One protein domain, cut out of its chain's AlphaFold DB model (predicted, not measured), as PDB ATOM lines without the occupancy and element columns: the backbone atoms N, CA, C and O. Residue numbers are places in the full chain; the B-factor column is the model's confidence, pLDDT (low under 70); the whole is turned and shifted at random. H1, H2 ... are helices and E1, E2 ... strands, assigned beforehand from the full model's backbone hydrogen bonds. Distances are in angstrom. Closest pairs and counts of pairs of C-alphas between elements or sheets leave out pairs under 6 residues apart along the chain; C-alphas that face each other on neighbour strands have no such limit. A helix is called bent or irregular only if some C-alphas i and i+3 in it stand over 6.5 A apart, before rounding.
ATOM      1  N   TRP A   3     173.932 178.030 210.792       91.56
ATOM      2  CA  TRP A   3     173.382 177.349 209.614       91.56
ATOM      3  C   TRP A   3     171.879 177.023 209.726       91.56
ATOM      4  O   TRP A   3     171.168 177.015 208.723       91.56
ATOM      5  N   ARG A   4     171.358 176.776 210.938       93.94
ATOM      6  CA  ARG A   4     169.988 176.257 211.138       93.94
ATOM      7  C   ARG A   4     168.892 177.206 210.628       93.94
ATOM      8  O   ARG A   4     167.981 176.715 209.968       93.94
ATOM      9  N   PRO A   5     168.950 178.532 210.863       94.38
ATOM     10  CA  PRO A   5     167.979 179.461 210.284       94.38
ATOM     11  C   PRO A   5     167.942 179.431 208.752       94.38
ATOM     12  O   PRO A   5     166.866 179.513 208.174       94.38
ATOM     13  N   ARG A   6     169.092 179.251 208.087       94.44
ATOM     14  CA  ARG A   6     169.162 179.172 206.617       94.44
ATOM     15  C   ARG A   6     168.504 177.919 206.062       94.44
ATOM     16  O   ARG A   6     167.907 177.963 204.999       94.44
ATOM     17  N   PHE A   7     168.588 176.812 206.797       94.75
ATOM     18  CA  PHE A   7     167.843 175.606 206.458       94.75
ATOM     19  C   PHE A   7     166.329 175.784 206.650       94.75
ATOM     20  O   PHE A   7     165.555 175.361 205.801       94.75
ATOM     21  N   LEU A   8     165.904 176.388 207.764       95.75
ATOM     22  CA  LEU A   8     164.479 176.535 208.086       95.75
ATOM     23  C   LEU A   8     163.764 177.532 207.170       95.75
ATOM     24  O   LEU A   8     162.589 177.353 206.867       95.75
ATOM     25  N   THR A   9     164.463 178.587 206.754       94.62
ATOM     26  CA  THR A   9     163.923 179.651 205.903       94.62
ATOM     27  C   THR A   9     164.961 180.059 204.850       94.62
ATOM     28  O   THR A   9     165.570 181.127 204.984       94.62
ATOM     29  N   PRO A  10     165.216 179.214 203.832       94.00
ATOM     30  CA  PRO A  10     166.155 179.543 202.768       94.00
ATOM     31  C   PRO A  10     165.618 180.708 201.938       94.00
ATOM     32  O   PRO A  10     164.447 180.742 201.563       94.00
ATOM     33  N   ARG A  11     166.481 181.678 201.647       93.75
ATOM     34  CA  ARG A  11     166.144 182.914 200.924       93.75
ATOM     35  C   ARG A  11     166.463 182.826 199.439       93.75
ATOM     36  O   ARG A  11     165.887 183.565 198.646       93.75
ATOM     37  N   TYR A  12     167.401 181.956 199.074       94.00
ATOM     38  CA  TYR A  12     167.918 181.855 197.709       94.00
ATOM     39  C   TYR A  12     167.514 180.563 196.991       94.00
ATOM     40  O   TYR A  12     168.030 180.286 195.908       94.00
ATOM     41  N   ALA A  13     166.590 179.782 197.559       93.62
ATOM     42  CA  ALA A  13     166.054 178.607 196.881       93.62
ATOM     43  C   ALA A  13     165.391 179.023 195.558       93.62
ATOM     44  O   ALA A  13     164.694 180.039 195.489       93.62
ATOM     45  N   LEU A  14     165.627 178.249 194.500       90.06
ATOM     46  CA  LEU A  14     164.955 178.438 193.225       90.06
ATOM     47  C   LEU A  14     163.465 178.123 193.415       90.06
ATOM     48  O   LEU A  14     163.108 177.041 193.881       90.06
ATOM     49  N   ALA A  15     162.598 179.078 193.081       79.19
ATOM     50  CA  ALA A  15     161.161 178.832 193.076       79.19
ATOM     51  C   ALA A  15     160.827 177.783 192.004       79.19
ATOM     52  O   ALA A  15     161.425 177.797 190.931       79.19
ATOM     53  N   SER A  16     159.847 176.913 192.258       66.56
ATOM     54  CA  SER A  16     159.439 175.864 191.306       66.56
ATOM     55  C   SER A  16     158.987 176.404 189.946       66.56
ATOM     56  O   SER A  16     159.003 175.676 188.962       66.56
ATOM     57  N   GLU A  17     158.573 177.670 189.904       62.59
ATOM     58  CA  GLU A  17     158.073 178.360 188.710       62.59
ATOM     59  C   GLU A  17     159.125 179.282 188.074       62.59
ATOM     60  O   GLU A  17     158.832 180.005 187.122       62.59
ATOM     61  N   ALA A  18     160.346 179.311 188.616       66.38
ATOM     62  CA  ALA A  18     161.388 180.184 188.109       66.38
ATOM     63  C   ALA A  18     161.817 179.746 186.704       66.38
ATOM     64  O   ALA A  18     162.185 178.595 186.472       66.38
ATOM     65  N   ASN A  19     161.807 180.693 185.768       67.00
ATOM     66  CA  ASN A  19     162.407 180.485 184.462       67.00
ATOM     67  C   ASN A  19     163.932 180.400 184.621       67.00
ATOM     68  O   ASN A  19     164.573 181.373 185.014       67.00
ATOM     69  N   GLU A  20     164.503 179.238 184.314       73.00
ATOM     70  CA  GLU A  20     165.952 179.008 184.349       73.00
ATOM     71  C   GLU A  20     166.679 179.636 183.143       73.00
ATOM     72  O   GLU A  20     167.910 179.648 183.098       73.00
ATOM     73  N   ALA A  21     165.947 180.171 182.156       73.06
ATOM     74  CA  ALA A  21     166.541 180.814 180.989       73.06
ATOM     75  C   ALA A  21     167.421 182.007 181.398       73.06
ATOM     76  O   ALA A  21     166.964 182.939 182.057       73.06
ATOM     77  N   GLY A  22     168.687 181.977 180.973       78.19
ATOM     78  CA  GLY A  22     169.691 182.992 181.307       78.19
ATOM     79  C   GLY A  22     170.561 182.655 182.521       78.19
ATOM     80  O   GLY A  22     171.512 183.387 182.787       78.19
ATOM     81  N   PHE A  23     170.293 181.549 183.224       86.00
ATOM     82  CA  PHE A  23     171.190 181.035 184.257       86.00
ATOM     83  C   PHE A  23     172.182 180.022 183.689       86.00
ATOM     84  O   PHE A  23     171.815 179.060 183.013       86.00
ATOM     85  N   THR A  24     173.444 180.181 184.068       90.44
ATOM     86  CA  THR A  24     174.448 179.127 183.975       90.44
ATOM     87  C   THR A  24     174.335 178.222 185.197       90.44
ATOM     88  O   THR A  24     174.211 178.701 186.325       90.44
ATOM     89  N   VAL A  25     174.376 176.904 184.989       93.00
ATOM     90  CA  VAL A  25     174.123 175.929 186.059       93.00
ATOM     91  C   VAL A  25     175.369 175.117 186.383       93.00
ATOM     92  O   VAL A  25     175.836 174.325 185.566       93.00
ATOM     93  N   GLY A  26     175.852 175.249 187.615       94.12
ATOM     94  CA  GLY A  26     176.868 174.376 188.192       94.12
ATOM     95  C   GLY A  26     176.235 173.286 189.047       94.12
ATOM     96  O   GLY A  26     175.317 173.548 189.822       94.12
ATOM     97  N   ARG A  27     176.698 172.042 188.901       95.75
ATOM     98  CA  ARG A  27     176.130 170.880 189.601       95.75
ATOM     99  C   ARG A  27     177.209 170.105 190.339       95.75
ATOM    100  O   ARG A  27     178.323 169.987 189.838       95.75
ATOM    101  N   ALA A  28     176.850 169.539 191.484       96.31
ATOM    102  CA  ALA A  28     177.657 168.554 192.195       96.31
ATOM    103  C   ALA A  28     176.750 167.506 192.851       96.31
ATOM    104  O   ALA A  28     175.601 167.783 193.211       96.31
ATOM    105  N   SER A  29     177.254 166.284 192.990       96.06
ATOM    106  CA  SER A  29     176.530 165.188 193.626       96.06
ATOM    107  C   SER A  29     177.487 164.194 194.259       96.06
ATOM    108  O   SER A  29     178.612 164.018 193.796       96.06
ATOM    109  N   THR A  30     177.010 163.485 195.275       92.12
ATOM    110  CA  THR A  30     177.695 162.293 195.776       92.12
ATOM    111  C   THR A  30     177.706 161.193 194.703       92.12
ATOM    112  O   THR A  30     176.791 161.137 193.877       92.12
ATOM    113  N   PRO A  31     178.687 160.268 194.716       89.12
ATOM    114  CA  PRO A  31     178.726 159.152 193.765       89.12
ATOM    115  C   PRO A  31     177.478 158.259 193.806       89.12
ATOM    116  O   PRO A  31     177.045 157.755 192.776       89.12
ATOM    117  N   ALA A  32     176.878 158.091 194.990       89.00
ATOM    118  CA  ALA A  32     175.635 157.341 195.163       89.00
ATOM    119  C   ALA A  32     174.394 158.099 194.649       89.00
ATOM    120  O   ALA A  32     173.325 157.510 194.508       89.00
ATOM    121  N   GLY A  33     174.514 159.402 194.366       84.75
ATOM    122  CA  GLY A  33     173.430 160.237 193.853       84.75
ATOM    123  C   GLY A  33     172.310 160.512 194.859       84.75
ATOM    124  O   GLY A  33     171.252 161.001 194.455       84.75
ATOM    125  N   ASP A  34     172.528 160.209 196.136       90.00
ATOM    126  CA  ASP A  34     171.629 160.447 197.267       90.00
ATOM    127  C   ASP A  34     171.696 161.890 197.787       90.00
ATOM    128  O   ASP A  34     170.796 162.341 198.489       90.00
ATOM    129  N   THR A  35     172.729 162.640 197.399       94.81
ATOM    130  CA  THR A  35     172.847 164.071 197.663       94.81
ATOM    131  C   THR A  35     173.247 164.815 196.394       94.81
ATOM    132  O   THR A  35     174.163 164.404 195.679       94.81
ATOM    133  N   ARG A  36     172.536 165.904 196.085       96.12
ATOM    134  CA  ARG A  36     172.691 166.688 194.853       96.12
ATOM    135  C   ARG A  36     172.506 168.172 195.132       96.12
ATOM    136  O   ARG A  36     171.608 168.562 195.876       96.12
ATOM    137  N   VAL A  37     173.310 168.991 194.471       96.88
ATOM    138  CA  VAL A  37     173.199 170.450 194.476       96.88
ATOM    139  C   VAL A  37     173.293 170.976 193.049       96.88
ATOM    140  O   VAL A  37     174.123 170.529 192.255       96.88
ATOM    141  N   ALA A  38     172.428 171.930 192.733       95.69
ATOM    142  CA  ALA A  38     172.500 172.764 191.549       95.69
ATOM    143  C   ALA A  38     172.539 174.230 191.987       95.69
ATOM    144  O   ALA A  38     171.699 174.666 192.778       95.69
ATOM    145  N   LEU A  39     173.516 174.974 191.475       95.00
ATOM    146  CA  LEU A  39     173.632 176.417 191.623       95.00
ATOM    147  C   LEU A  39     173.369 177.062 190.271       95.00
ATOM    148  O   LEU A  39     174.027 176.742 189.284       95.00
ATOM    149  N   PHE A  40     172.408 177.970 190.253       93.75
ATOM    150  CA  PHE A  40     172.003 178.748 189.096       93.75
ATOM    151  C   PHE A  40     172.611 180.128 189.260       93.75
ATOM    152  O   PHE A  40     172.281 180.821 190.221       93.75
ATOM    153  N   VAL A  41     173.500 180.521 188.356       90.38
ATOM    154  CA  VAL A  41     174.206 181.800 188.410       90.38
ATOM    155  C   VAL A  41     173.941 182.589 187.136       90.38
ATOM    156  O   VAL A  41     174.067 182.055 186.040       90.38
ATOM    157  N   ALA A  42     173.573 183.857 187.277       88.81
ATOM    158  CA  ALA A  42     173.353 184.766 186.159       88.81
ATOM    159  C   ALA A  42     173.977 186.128 186.456       88.81
ATOM    160  O   ALA A  42     173.980 186.571 187.609       88.81
ATOM    161  N   ALA A  43     174.468 186.807 185.419       85.19
ATOM    162  CA  ALA A  43     174.876 188.199 185.541       85.19
ATOM    163  C   ALA A  43     173.672 189.056 185.967       85.19
ATOM    164  O   ALA A  43     172.546 188.851 185.512       85.19
ATOM    165  N   SER A  44     173.895 190.002 186.872       83.44
ATOM    166  CA  SER A  44     172.857 190.866 187.423       83.44
ATOM    167  C   SER A  44     173.434 192.242 187.722       83.44
ATOM    168  O   SER A  44     174.340 192.368 188.542       83.44
ATOM    169  N   SER A  45     172.878 193.277 187.090       81.56
ATOM    170  CA  SER A  45     173.220 194.680 187.366       81.56
ATOM    171  C   SER A  45     172.807 195.138 188.763       81.56
ATOM    172  O   SER A  45     173.345 196.113 189.275       81.56
ATOM    173  N   ASP A  46     171.851 194.436 189.371       81.25
ATOM    174  CA  ASP A  46     171.253 194.810 190.654       81.25
ATOM    175  C   ASP A  46     172.018 194.203 191.838       81.25
ATOM    176  O   ASP A  46     171.857 194.627 192.983       81.25
ATOM    177  N   ALA A  47     172.858 193.197 191.575       78.69
ATOM    178  CA  ALA A  47     173.690 192.570 192.584       78.69
ATOM    179  C   ALA A  47     175.034 193.311 192.730       78.69
ATOM    180  O   ALA A  47     175.717 193.533 191.731       78.69
ATOM    181  N   PRO A  48     175.492 193.621 193.959       78.81
ATOM    182  CA  PRO A  48     176.772 194.297 194.207       78.81
ATOM    183  C   PRO A  48     178.013 193.643 193.576       78.81
ATOM    184  O   PRO A  48     178.995 194.318 193.296       78.81
ATOM    185  N   THR A  49     177.991 192.328 193.384       75.38
ATOM    186  CA  THR A  49     179.055 191.528 192.749       75.38
ATOM    187  C   THR A  49     178.917 191.421 191.234       75.38
ATOM    188  O   THR A  49     179.773 190.810 190.602       75.38
ATOM    189  N   GLY A  50     177.828 191.932 190.657       80.50
ATOM    190  CA  GLY A  50     177.457 191.693 189.265       80.50
ATOM    191  C   GLY A  50     176.811 190.326 189.014       80.50
ATOM    192  O   GLY A  50     176.524 190.001 187.864       80.50
ATOM    193  N   TRP A  51     176.568 189.521 190.056       83.75
ATOM    194  CA  TRP A  51     176.051 188.153 189.942       83.75
ATOM    195  C   TRP A  51     174.843 187.927 190.844       83.75
ATOM    196  O   TRP A  51     174.857 188.285 192.015       83.75
ATOM    197  N   SER A  52     173.817 187.261 190.325       87.81
ATOM    198  CA  SER A  52     172.724 186.705 191.121       87.81
ATOM    199  C   SER A  52     172.829 185.187 191.143       87.81
ATOM    200  O   SER A  52     173.208 184.569 190.145       87.81
ATOM    201  N   ALA A  53     172.502 184.584 192.285       90.88
ATOM    202  CA  ALA A  53     172.567 183.141 192.443       90.88
ATOM    203  C   ALA A  53     171.313 182.573 193.118       90.88
ATOM    204  O   ALA A  53     170.776 183.148 194.072       90.88
ATOM    205  N   ARG A  54     170.871 181.415 192.629       94.38
ATOM    206  CA  ARG A  54     169.810 180.583 193.210       94.38
ATOM    207  C   ARG A  54     170.291 179.148 193.348       94.38
ATOM    208  O   ARG A  54     171.268 178.758 192.712       94.38
ATOM    209  N   PHE A  55     169.602 178.353 194.159       96.00
ATOM    210  CA  PHE A  55     169.972 176.956 194.352       96.00
ATOM    211  C   PHE A  55     168.782 175.999 194.341       96.00
ATOM    212  O   PHE A  55     167.677 176.348 194.750       96.00
ATOM    213  N   ALA A  56     169.050 174.754 193.958       95.50
ATOM    214  CA  ALA A  56     168.199 173.604 194.231       95.50
ATOM    215  C   ALA A  56     169.057 172.508 194.872       95.50
ATOM    216  O   ALA A  56     170.124 172.163 194.363       95.50
ATOM    217  N   VAL A  57     168.616 171.980 196.012       96.12
ATOM    218  CA  VAL A  57     169.362 170.982 196.787       96.12
ATOM    219  C   VAL A  57     168.442 169.839 197.178       96.12
ATOM    220  O   VAL A  57     167.345 170.059 197.684       96.12
ATOM    221  N   PHE A  58     168.940 168.620 197.010       94.81
ATOM    222  CA  PHE A  58     168.410 167.424 197.645       94.81
ATOM    223  C   PHE A  58     169.508 166.841 198.530       94.81
ATOM    224  O   PHE A  58     170.569 166.475 198.028       94.81
ATOM    225  N   GLY A  59     169.293 166.800 199.843       93.75
ATOM    226  CA  GLY A  59     170.321 166.352 200.773       93.75
ATOM    227  C   GLY A  59     170.100 166.830 202.206       93.75
ATOM    228  O   GLY A  59     169.006 167.281 202.556       93.75
ATOM    229  N   PRO A  60     171.136 166.732 203.052       95.25
ATOM    230  CA  PRO A  60     171.025 167.045 204.468       95.25
ATOM    231  C   PRO A  60     170.822 168.551 204.723       95.25
ATOM    232  O   PRO A  60     171.273 169.383 203.931       95.25
ATOM    233  N   PRO A  61     170.220 168.930 205.868       96.19
ATOM    234  CA  PRO A  61     169.925 170.324 206.214       96.19
ATOM    235  C   PRO A  61     171.113 171.286 206.093       96.19
ATOM    236  O   PRO A  61     170.966 172.427 205.654       96.19
ATOM    237  N   VAL A  62     172.307 170.814 206.452       96.06
ATOM    238  CA  VAL A  62     173.533 171.614 206.405       96.06
ATOM    239  C   VAL A  62     173.957 171.965 204.974       96.06
ATOM    240  O   VAL A  62     174.485 173.051 204.748       96.06
ATOM    241  N   LEU A  63     173.647 171.114 203.991       97.00
ATOM    242  CA  LEU A  63     173.903 171.394 202.578       97.00
ATOM    243  C   LEU A  63     173.002 172.504 202.042       97.00
ATOM    244  O   LEU A  63     173.483 173.397 201.349       97.00
ATOM    245  N   ILE A  64     171.721 172.491 202.415       97.19
ATOM    246  CA  ILE A  64     170.773 173.563 202.077       97.19
ATOM    247  C   ILE A  64     171.266 174.894 202.653       97.19
ATOM    248  O   ILE A  64     171.285 175.903 201.954       97.19
ATOM    249  N   ALA A  65     171.732 174.894 203.905       97.12
ATOM    250  CA  ALA A  65     172.275 176.092 204.537       97.12
ATOM    251  C   ALA A  65     173.559 176.605 203.859       97.12
ATOM    252  O   ALA A  65     173.729 177.819 203.727       97.12
ATOM    253  N   CYS A  66     174.445 175.705 203.416       96.81
ATOM    254  CA  CYS A  66     175.641 176.072 202.655       96.81
ATOM    255  C   CYS A  66     175.282 176.667 201.287       96.81
ATOM    256  O   CYS A  66     175.857 177.683 200.900       96.81
ATOM    257  N   ALA A  67     174.314 176.077 200.580       97.06
ATOM    258  CA  ALA A  67     173.851 176.576 199.288       97.06
ATOM    259  C   ALA A  67     173.177 177.954 199.416       97.06
ATOM    260  O   ALA A  67     173.481 178.870 198.658       97.06
ATOM    261  N   ASP A  68     172.332 178.143 200.431       96.31
ATOM    262  CA  ASP A  68     171.711 179.439 200.714       96.31
ATOM    263  C   ASP A  68     172.752 180.527 201.009       96.31
ATOM    264  O   ASP A  68     172.697 181.625 200.452       96.31
ATOM    265  N   TRP A  69     173.740 180.209 201.848       95.62
ATOM    266  CA  TRP A  69     174.805 181.146 202.186       95.62
ATOM    267  C   TRP A  69     175.699 181.481 200.990       95.62
ATOM    268  O   TRP A  69     176.045 182.648 200.808       95.62
ATOM    269  N   VAL A  70     176.044 180.504 200.141       94.31
ATOM    270  CA  VAL A  70     176.877 180.794 198.966       94.31
ATOM    271  C   VAL A  70     176.136 181.666 197.958       94.31
ATOM    272  O   VAL A  70     176.753 182.522 197.335       94.31
ATOM    273  N   CYS A  71     174.816 181.519 197.823       93.44
ATOM    274  CA  CYS A  71     174.035 182.402 196.964       93.44
ATOM    275  C   CYS A  71     174.007 183.842 197.497       93.44
ATOM    276  O   CYS A  71     174.129 184.787 196.716       93.44
ATOM    277  N   GLU A  72     173.920 184.026 198.818       92.38
ATOM    278  CA  GLU A  72     174.071 185.337 199.462       92.38
ATOM    279  C   GLU A  72     175.464 185.942 199.229       92.38
ATOM    280  O   GLU A  72     175.598 187.149 198.993       92.38
ATOM    281  N   TYR A  73     176.501 185.102 199.297       90.62
ATOM    282  CA  TYR A  73     177.886 185.479 199.032       90.62
ATOM    283  C   TYR A  73     178.061 185.919 197.581       90.62
ATOM    284  O   TYR A  73     178.485 187.046 197.332       90.62
ATOM    285  N   LEU A  74     177.653 185.083 196.628       86.62
ATOM    286  CA  LEU A  74     177.736 185.383 195.202       86.62
ATOM    287  C   LEU A  74     176.898 186.596 194.816       86.62
ATOM    288  O   LEU A  74     177.304 187.295 193.903       86.62
ATOM    289  N   SER A  75     175.809 186.889 195.535       84.44
ATOM    290  CA  SER A  75     174.995 188.102 195.355       84.44
ATOM    291  C   SER A  75     175.543 189.333 196.095       84.44
ATOM    292  O   SER A  75     174.888 190.365 196.152       84.44
ATOM    293  N   GLY A  76     176.721 189.241 196.720       76.31
ATOM    294  CA  GLY A  76     177.488 190.375 197.243       76.31
ATOM    295  C   GLY A  76     177.324 190.705 198.721       76.31
ATOM    296  O   GLY A  76     178.288 191.139 199.350       76.31
ATOM    297  N   SER A  77     176.167 190.446 199.330       64.06
ATOM    298  CA  SER A  77     175.930 190.836 200.734       64.06
ATOM    299  C   SER A  77     176.780 190.067 201.764       64.06
ATOM    300  O   SER A  77     177.192 190.639 202.777       64.06
ATOM    301  N   ALA A  78     177.123 188.798 201.509       62.84
ATOM    302  CA  ALA A  78     178.104 188.074 202.327       62.84
ATOM    303  C   ALA A  78     179.545 188.207 201.802       62.84
ATOM    304  O   ALA A  78     180.480 188.165 202.604       62.84
ATOM    305  N   ASN A  79     179.746 188.449 200.499       62.38
ATOM    306  CA  ASN A  79     181.083 188.658 199.936       62.38
ATOM    307  C   ASN A  79     181.727 189.940 200.470       62.38
ATOM    308  O   ASN A  79     182.822 189.861 201.014       62.38
ATOM    309  N   ALA A  80     181.014 191.071 200.485       59.72
ATOM    310  CA  ALA A  80     181.520 192.327 201.051       59.72
ATOM    311  C   ALA A  80     181.975 192.197 202.522       59.72
ATOM    312  O   ALA A  80     182.961 192.801 202.939       59.72
ATOM    313  N   ARG A  81     181.286 191.369 203.321       57.81
ATOM    314  CA  ARG A  81     181.671 191.087 204.715       57.81
ATOM    315  C   ARG A  81     182.946 190.248 204.799       57.81
ATOM    316  O   ARG A  81     183.782 190.481 205.668       57.81
ATOM    317  N   CYS A  82     183.104 189.283 203.895       55.25
ATOM    318  CA  CYS A  82     184.267 188.405 203.860       55.25
ATOM    319  C   CYS A  82     185.503 189.094 203.268       55.25
ATOM    320  O   CYS A  82     186.589 188.937 203.816       55.25
ATOM    321  N   SER A  83     185.361 189.881 202.201       58.25
ATOM    322  CA  SER A  83     186.468 190.611 201.571       58.25
ATOM    323  C   SER A  83     187.068 191.663 202.508       58.25
ATOM    324  O   SER A  83     188.292 191.765 202.596       58.25
ATOM    325  N   MET A  84     186.239 192.343 203.311       51.19
ATOM    326  CA  MET A  84     186.716 193.218 204.393       51.19
ATOM    327  C   MET A  84     187.449 192.457 205.511       51.19
ATOM    328  O   MET A  84     188.387 192.992 206.096       51.19
ATOM    329  N   ALA A  85     187.065 191.210 205.799       51.72
ATOM    330  CA  ALA A  85     187.698 190.394 206.837       51.72
ATOM    331  C   ALA A  85     189.042 189.770 206.409       51.72
ATOM    332  O   ALA A  85     189.837 189.408 207.274       51.72
ATOM    333  N   PHE A  86     189.294 189.626 205.103       49.56
ATOM    334  CA  PHE A  86     190.493 188.971 204.557       49.56
ATOM    335  C   PHE A  86     191.451 189.910 203.802       49.56
ATOM    336  O   PHE A  86     192.469 189.448 203.296       49.56
ATOM    337  N   GLY A  87     191.178 191.220 203.761       43.28
ATOM    338  CA  GLY A  87     192.141 192.221 203.288       43.28
ATOM    339  C   GLY A  87     192.451 192.174 201.787       43.28
ATOM    340  O   GLY A  87     193.585 192.435 201.398       43.28
ATOM    341  N   SER A  88     191.473 191.850 200.936       43.09
ATOM    342  CA  SER A  88     191.661 191.895 199.480       43.09
ATOM    343  C   SER A  88     191.161 193.230 198.924       43.09
ATOM    344  O   SER A  88     189.960 193.485 198.844       43.09
ATOM    345  N   GLY A  89     192.104 194.116 198.598       39.19
ATOM    346  CA  GLY A  89     191.847 195.302 197.793       39.19
ATOM    347  C   GLY A  89     191.870 194.941 196.310       39.19
ATOM    348  O   GLY A  89     192.877 194.436 195.828       39.19
ATOM    349  N   GLY A  90     190.788 195.255 195.596       37.09
ATOM    350  CA  GLY A  90     190.769 195.323 194.133       37.09
ATOM    351  C   GLY A  90     190.055 194.173 193.414       37.09
ATOM    352  O   GLY A  90     190.589 193.084 193.273       37.09
ATOM    353  N   GLY A  91     188.873 194.480 192.877       41.19
ATOM    354  CA  GLY A  91     188.589 194.335 191.442       41.19
ATOM    355  C   GLY A  91     188.253 192.974 190.826       41.19
ATOM    356  O   GLY A  91     187.666 193.001 189.751       41.19
ATOM    357  N   ASP A  92     188.552 191.833 191.446       44.84
ATOM    358  CA  ASP A  92     188.330 190.539 190.780       44.84
ATOM    359  C   ASP A  92     187.009 189.863 191.178       44.84
ATOM    360  O   ASP A  92     186.555 189.936 192.323       44.84
ATOM    361  N   ALA A  93     186.373 189.242 190.177       49.75
ATOM    362  CA  ALA A  93     185.075 188.572 190.230       49.75
ATOM    363  C   ALA A  93     184.903 187.699 191.483       49.75
ATOM    364  O   ALA A  93     185.873 187.158 192.007       49.75
ATOM    365  N   ALA A  94     183.658 187.551 191.955       56.50
ATOM    366  CA  ALA A  94     183.313 186.808 193.167       56.50
ATOM    367  C   ALA A  94     183.920 185.390 193.170       56.50
ATOM    368  O   ALA A  94     183.324 184.441 192.664       56.50
ATOM    369  N   ALA A  95     185.117 185.259 193.745       70.19
ATOM    370  CA  ALA A  95     185.836 184.000 193.817       70.19
ATOM    371  C   ALA A  95     185.046 183.001 194.667       70.19
ATOM    372  O   ALA A  95     184.339 183.382 195.601       70.19
ATOM    373  N   CYS A  96     185.178 181.708 194.372       79.38
ATOM    374  CA  CYS A  96     184.572 180.689 195.218       79.38
ATOM    375  C   CYS A  96     185.091 180.835 196.666       79.38
ATOM    376  O   CYS A  96     186.309 180.795 196.872       79.38
ATOM    377  N   PRO A  97     184.214 180.964 197.681       84.38
ATOM    378  CA  PRO A  97     184.656 181.054 199.066       84.38
ATOM    379  C   PRO A  97     185.382 179.770 199.483       84.38
ATOM    380  O   PRO A  97     185.011 178.670 199.068       84.38
ATOM    381  N   SER A  98     186.423 179.901 200.310       87.56
ATOM    382  CA  SER A  98     187.145 178.738 200.833       87.56
ATOM    383  C   SER A  98     186.316 178.004 201.889       87.56
ATOM    384  O   SER A  98     185.473 178.603 202.560       87.56
ATOM    385  N   ILE A  99     186.594 176.713 202.091       89.31
ATOM    386  CA  ILE A  99     185.906 175.878 203.092       89.31
ATOM    387  C   ILE A  99     185.960 176.518 204.490       89.31
ATOM    388  O   ILE A  99     184.956 176.525 205.195       89.31
ATOM    389  N   MET A 100     187.086 177.138 204.858       88.81
ATOM    390  CA  MET A 100     187.242 177.828 206.148       88.81
ATOM    391  C   MET A 100     186.243 178.980 206.335       88.81
ATOM    392  O   MET A 100     185.824 179.263 207.457       88.81
ATOM    393  N   VAL A 101     185.835 179.646 205.248       89.81
ATOM    394  CA  VAL A 101     184.807 180.692 205.316       89.81
ATOM    395  C   VAL A 101     183.447 180.076 205.633       89.81
ATOM    396  O   VAL A 101     182.762 180.577 206.521       89.81
ATOM    397  N   PHE A 102     183.084 178.957 204.999       91.56
ATOM    398  CA  PHE A 102     181.858 178.233 205.352       91.56
ATOM    399  C   PHE A 102     181.877 177.794 206.817       91.56
ATOM    400  O   PHE A 102     180.902 178.013 207.532       91.56
ATOM    401  N   GLU A 103     182.987 177.220 207.287       92.50
ATOM    402  CA  GLU A 103     183.130 176.794 208.680       92.50
ATOM    403  C   GLU A 103     182.896 177.940 209.657       92.50
ATOM    404  O   GLU A 103     182.134 177.777 210.607       92.50
ATOM    405  N   ARG A 104     183.495 179.107 209.401       90.81
ATOM    406  CA  ARG A 104     183.347 180.288 210.252       90.81
ATOM    407  C   ARG A 104     181.928 180.849 210.221       90.81
ATOM    408  O   ARG A 104     181.327 181.055 211.271       90.81
ATOM    409  N   GLU A 105     181.396 181.110 209.031       91.56
ATOM    410  CA  GLU A 105     180.125 181.827 208.864       91.56
ATOM    411  C   GLU A 105     178.913 180.972 209.245       91.56
ATOM    412  O   GLU A 105     177.895 181.485 209.713       91.56
ATOM    413  N   LEU A 106     179.019 179.654 209.071       92.75
ATOM    414  CA  LEU A 106     177.945 178.708 209.364       92.75
ATOM    415  C   LEU A 106     178.183 177.913 210.652       92.75
ATOM    416  O   LEU A 106     177.265 177.212 211.096       92.75
ATOM    417  N   ASN A 107     179.344 178.091 211.303       93.81
ATOM    418  CA  ASN A 107     179.792 177.322 212.468       93.81
ATOM    419  C   ASN A 107     179.608 175.817 212.209       93.81
ATOM    420  O   ASN A 107     178.893 175.130 212.950       93.81
ATOM    421  N   LEU A 108     180.165 175.356 211.084       92.50
ATOM    422  CA  LEU A 108     180.073 173.962 210.645       92.50
ATOM    423  C   LEU A 108     180.927 173.072 211.537       92.50
ATOM    424  O   LEU A 108     182.060 173.413 211.875       92.50
ATOM    425  N   ALA A 109     180.402 171.896 211.877       91.19
ATOM    426  CA  ALA A 109     181.222 170.856 212.469       91.19
ATOM    427  C   ALA A 109     182.138 170.243 211.400       91.19
ATOM    428  O   ALA A 109     181.803 170.211 210.214       91.19
ATOM    429  N   ALA A 110     183.270 169.670 211.818       89.62
ATOM    430  CA  ALA A 110     184.189 168.996 210.897       89.62
ATOM    431  C   ALA A 110     183.509 167.863 210.099       89.62
ATOM    432  O   ALA A 110     183.841 167.648 208.935       89.62
ATOM    433  N   ALA A 111     182.529 167.181 210.704       91.25
ATOM    434  CA  ALA A 111     181.737 166.136 210.055       91.25
ATOM    435  C   ALA A 111     180.844 166.663 208.913       91.25
ATOM    436  O   ALA A 111     180.506 165.906 208.010       91.25
ATOM    437  N   ASP A 112     180.514 167.957 208.912       93.94
ATOM    438  CA  ASP A 112     179.633 168.585 207.923       93.94
ATOM    439  C   ASP A 112     180.397 169.232 206.755       93.94
ATOM    440  O   ASP A 112     179.787 169.784 205.838       93.94
ATOM    441  N   ARG A 113     181.737 169.159 206.739       94.06
ATOM    442  CA  ARG A 113     182.584 169.782 205.699       94.06
ATOM    443  C   ARG A 113     182.248 169.340 204.281       94.06
ATOM    444  O   ARG A 113     182.429 170.123 203.351       94.06
ATOM    445  N   PHE A 114     181.744 168.118 204.109       94.62
ATOM    446  CA  PHE A 114     181.328 167.618 202.799       94.62
ATOM    447  C   PHE A 114     180.285 168.539 202.138       94.62
ATOM    448  O   PHE A 114     180.290 168.688 200.919       94.62
ATOM    449  N   ALA A 115     179.432 169.204 202.926       95.62
ATOM    450  CA  ALA A 115     178.437 170.135 202.412       95.62
ATOM    451  C   ALA A 115     179.075 171.390 201.804       95.62
ATOM    452  O   ALA A 115     178.670 171.818 200.724       95.62
ATOM    453  N   ALA A 116     180.100 171.942 202.458       95.31
ATOM    454  CA  ALA A 116     180.865 173.068 201.928       95.31
ATOM    455  C   ALA A 116     181.641 172.675 200.662       95.31
ATOM    456  O   ALA A 116     181.632 173.426 199.693       95.31
ATOM    457  N   ILE A 117     182.247 171.478 200.646       95.12
ATOM    458  CA  ILE A 117     182.978 170.947 199.484       95.12
ATOM    459  C   ILE A 117     182.049 170.813 198.273       95.12
ATOM    460  O   ILE A 117     182.343 171.361 197.219       95.12
ATOM    461  N   MET A 118     180.885 170.173 198.425       95.94
ATOM    462  CA  MET A 118     179.950 170.013 197.302       95.94
ATOM    463  C   MET A 118     179.414 171.346 196.776       95.94
ATOM    464  O   MET A 118     179.206 171.499 195.575       95.94
ATOM    465  N   VAL A 119     179.170 172.317 197.659       96.12
ATOM    466  CA  VAL A 119     178.749 173.656 197.232       96.12
ATOM    467  C   VAL A 119     179.878 174.360 196.482       96.12
ATOM    468  O   VAL A 119     179.619 174.956 195.441       96.12
ATOM    469  N   GLN A 120     181.121 174.249 196.952       93.88
ATOM    470  CA  GLN A 120     182.295 174.765 196.249       93.88
ATOM    471  C   GLN A 120     182.457 174.123 194.863       93.88
ATOM    472  O   GLN A 120     182.631 174.853 193.889       93.88
ATOM    473  N   ASP A 121     182.305 172.803 194.740       94.19
ATOM    474  CA  ASP A 121     182.350 172.109 193.446       94.19
ATOM    475  C   ASP A 121     181.269 172.633 192.492       94.19
ATOM    476  O   ASP A 121     181.534 172.900 191.319       94.19
ATOM    477  N   ALA A 122     180.049 172.849 192.993       94.94
ATOM    478  CA  ALA A 122     178.972 173.427 192.199       94.94
ATOM    479  C   ALA A 122     179.276 174.872 191.768       94.94
ATOM    480  O   ALA A 122     178.983 175.225 190.627       94.94
ATOM    481  N   VAL A 123     179.891 175.698 192.625       92.62
ATOM    482  CA  VAL A 123     180.315 177.063 192.258       92.62
ATOM    483  C   VAL A 123     181.376 177.010 191.168       92.62
ATOM    484  O   VAL A 123     181.226 177.674 190.147       92.62
ATOM    485  N   VAL A 124     182.420 176.202 191.350       91.12
ATOM    486  CA  VAL A 124     183.504 176.050 190.369       91.12
ATOM    487  C   VAL A 124     182.950 175.571 189.029       91.12
ATOM    488  O   VAL A 124     183.299 176.121 187.989       91.12
ATOM    489  N   ASN A 125     182.025 174.610 189.038       92.06
ATOM    490  CA  ASN A 125     181.373 174.135 187.820       92.06
ATOM    491  C   ASN A 125     180.517 175.218 187.144       92.06
ATOM    492  O   ASN A 125     180.504 175.280 185.917       92.06
ATOM    493  N   ALA A 126     179.837 176.081 187.910       90.44
ATOM    494  CA  ALA A 126     179.087 177.211 187.356       90.44
ATOM    495  C   ALA A 126     180.022 178.253 186.723       90.44
ATOM    496  O   ALA A 126     179.788 178.667 185.592       90.44
ATOM    497  N   MET A 127     181.100 178.632 187.417       85.88
ATOM    498  CA  MET A 127     182.081 179.612 186.931       85.88
ATOM    499  C   MET A 127     182.805 179.113 185.677       85.88
ATOM    500  O   MET A 127     182.839 179.803 184.667       85.88
ATOM    501  N   ASN A 128     183.264 177.859 185.682       87.00
ATOM    502  CA  ASN A 128     183.891 177.246 184.509       87.00
ATOM    503  C   ASN A 128     182.949 177.157 183.302       87.00
ATOM    504  O   ASN A 128     183.412 177.082 182.166       87.00
ATOM    505  N   ALA A 129     181.637 177.069 183.534       85.94
ATOM    506  CA  ALA A 129     180.649 177.085 182.464       85.94
ATOM    507  C   ALA A 129     180.408 178.508 181.938       85.94
ATOM    508  O   ALA A 129     180.194 178.660 180.741       85.94
ATOM    509  N   ILE A 130     180.494 179.532 182.795       82.50
ATOM    510  CA  ILE A 130     180.440 180.945 182.393       82.50
ATOM    511  C   ILE A 130     181.633 181.283 181.492       82.50
ATOM    512  O   ILE A 130     181.419 181.810 180.411       82.50
ATOM    513  N   ASP A 131     182.855 180.899 181.869       77.19
ATOM    514  CA  ASP A 131     184.080 181.232 181.116       77.19
ATOM    515  C   ASP A 131     184.150 180.615 179.703       77.19
ATOM    516  O   ASP A 131     185.006 180.976 178.895       77.19
ATOM    517  N   ARG A 132     183.285 179.641 179.395       72.75
ATOM    518  CA  ARG A 132     183.213 178.988 178.076       72.75
ATOM    519  C   ARG A 132     182.263 179.690 177.100       72.75
ATOM    520  O   ARG A 132     182.177 179.243 175.953       72.75
TER     521      ARG A 132
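Overview. This is residues 3 to 132 of the 133 residues of an uncharacterized protein of Salifodinibacter halophilus (UniProt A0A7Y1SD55). A sheet of three strands has two helices over one face, H2 over E3 and the long H5 slanting over E1 and E2. H1 packs on H2, H4 packs on H5, and residues 84 to 91 stick out. You have 130 printed residues with five named helices and three named strands, in the order H1 E1 E2 E3 H2 H3 H4 H5; the class is mixed, helices and strands. It is compact, radius of gyration of the C-alphas 13.8 A, spanning 39 by 34 by 27 A.

Arrangement. Begin at E1, residues 24 to 29, E2, 36 to 43, and E3, 51 to 58: a meander, each strand the antiparallel neighbour of the one before. In hairpin E1 and E2, N 26 and O 39 are 2.9 A apart; in hairpin E2 and E3, N 40 and O 54 are 2.8 A apart. H2, residues 61 to 74, and irregular H5, 110 to 130, with C-alphas 111 and 114 7.4 A apart, are on the same face, making two layers. H2 runs along E3, at 6 degrees on the local plane; H5 runs only just slantwise to E2, at 32 degrees on the local plane. H5, with residues 112 to 119 alone, touches H2, closest C-alphas Leu 63 and Ala 115, 4.7 A. H1, residues 3 to 8, touches H2, closest C-alphas Arg 6 and Ala 65, 4.8 A. H4, residues 99 to 106, touches H5's residues 113 to 120 alone, closest C-alphas Ile 99 and Ala 116, 5.9 A. H3, residues 79 to 86, touches no helix. Every O i to N i+4 pair is within hydrogen-bond range in H1, H2, H3 and H4, and 14 of 17 in H5.

Along the chain. Find C-alpha 3 at (173.382, 177.349, 209.614), where H1 begins. E2 covers 23.5 A, E3 23.4 A and H2 20.2 A. H5 runs 31.1 A to C-alpha 130 at (180.440, 180.945, 182.393).

Size, cuts and confidence. The C-alphas farthest apart, Ala 32 and Gly 89, are 41.4 A apart. The printed part has no cut; links H1 to E1 and H3 to H4 are long. Look for pLDDT under 70 at residues 16 to 19 and 77 to 94.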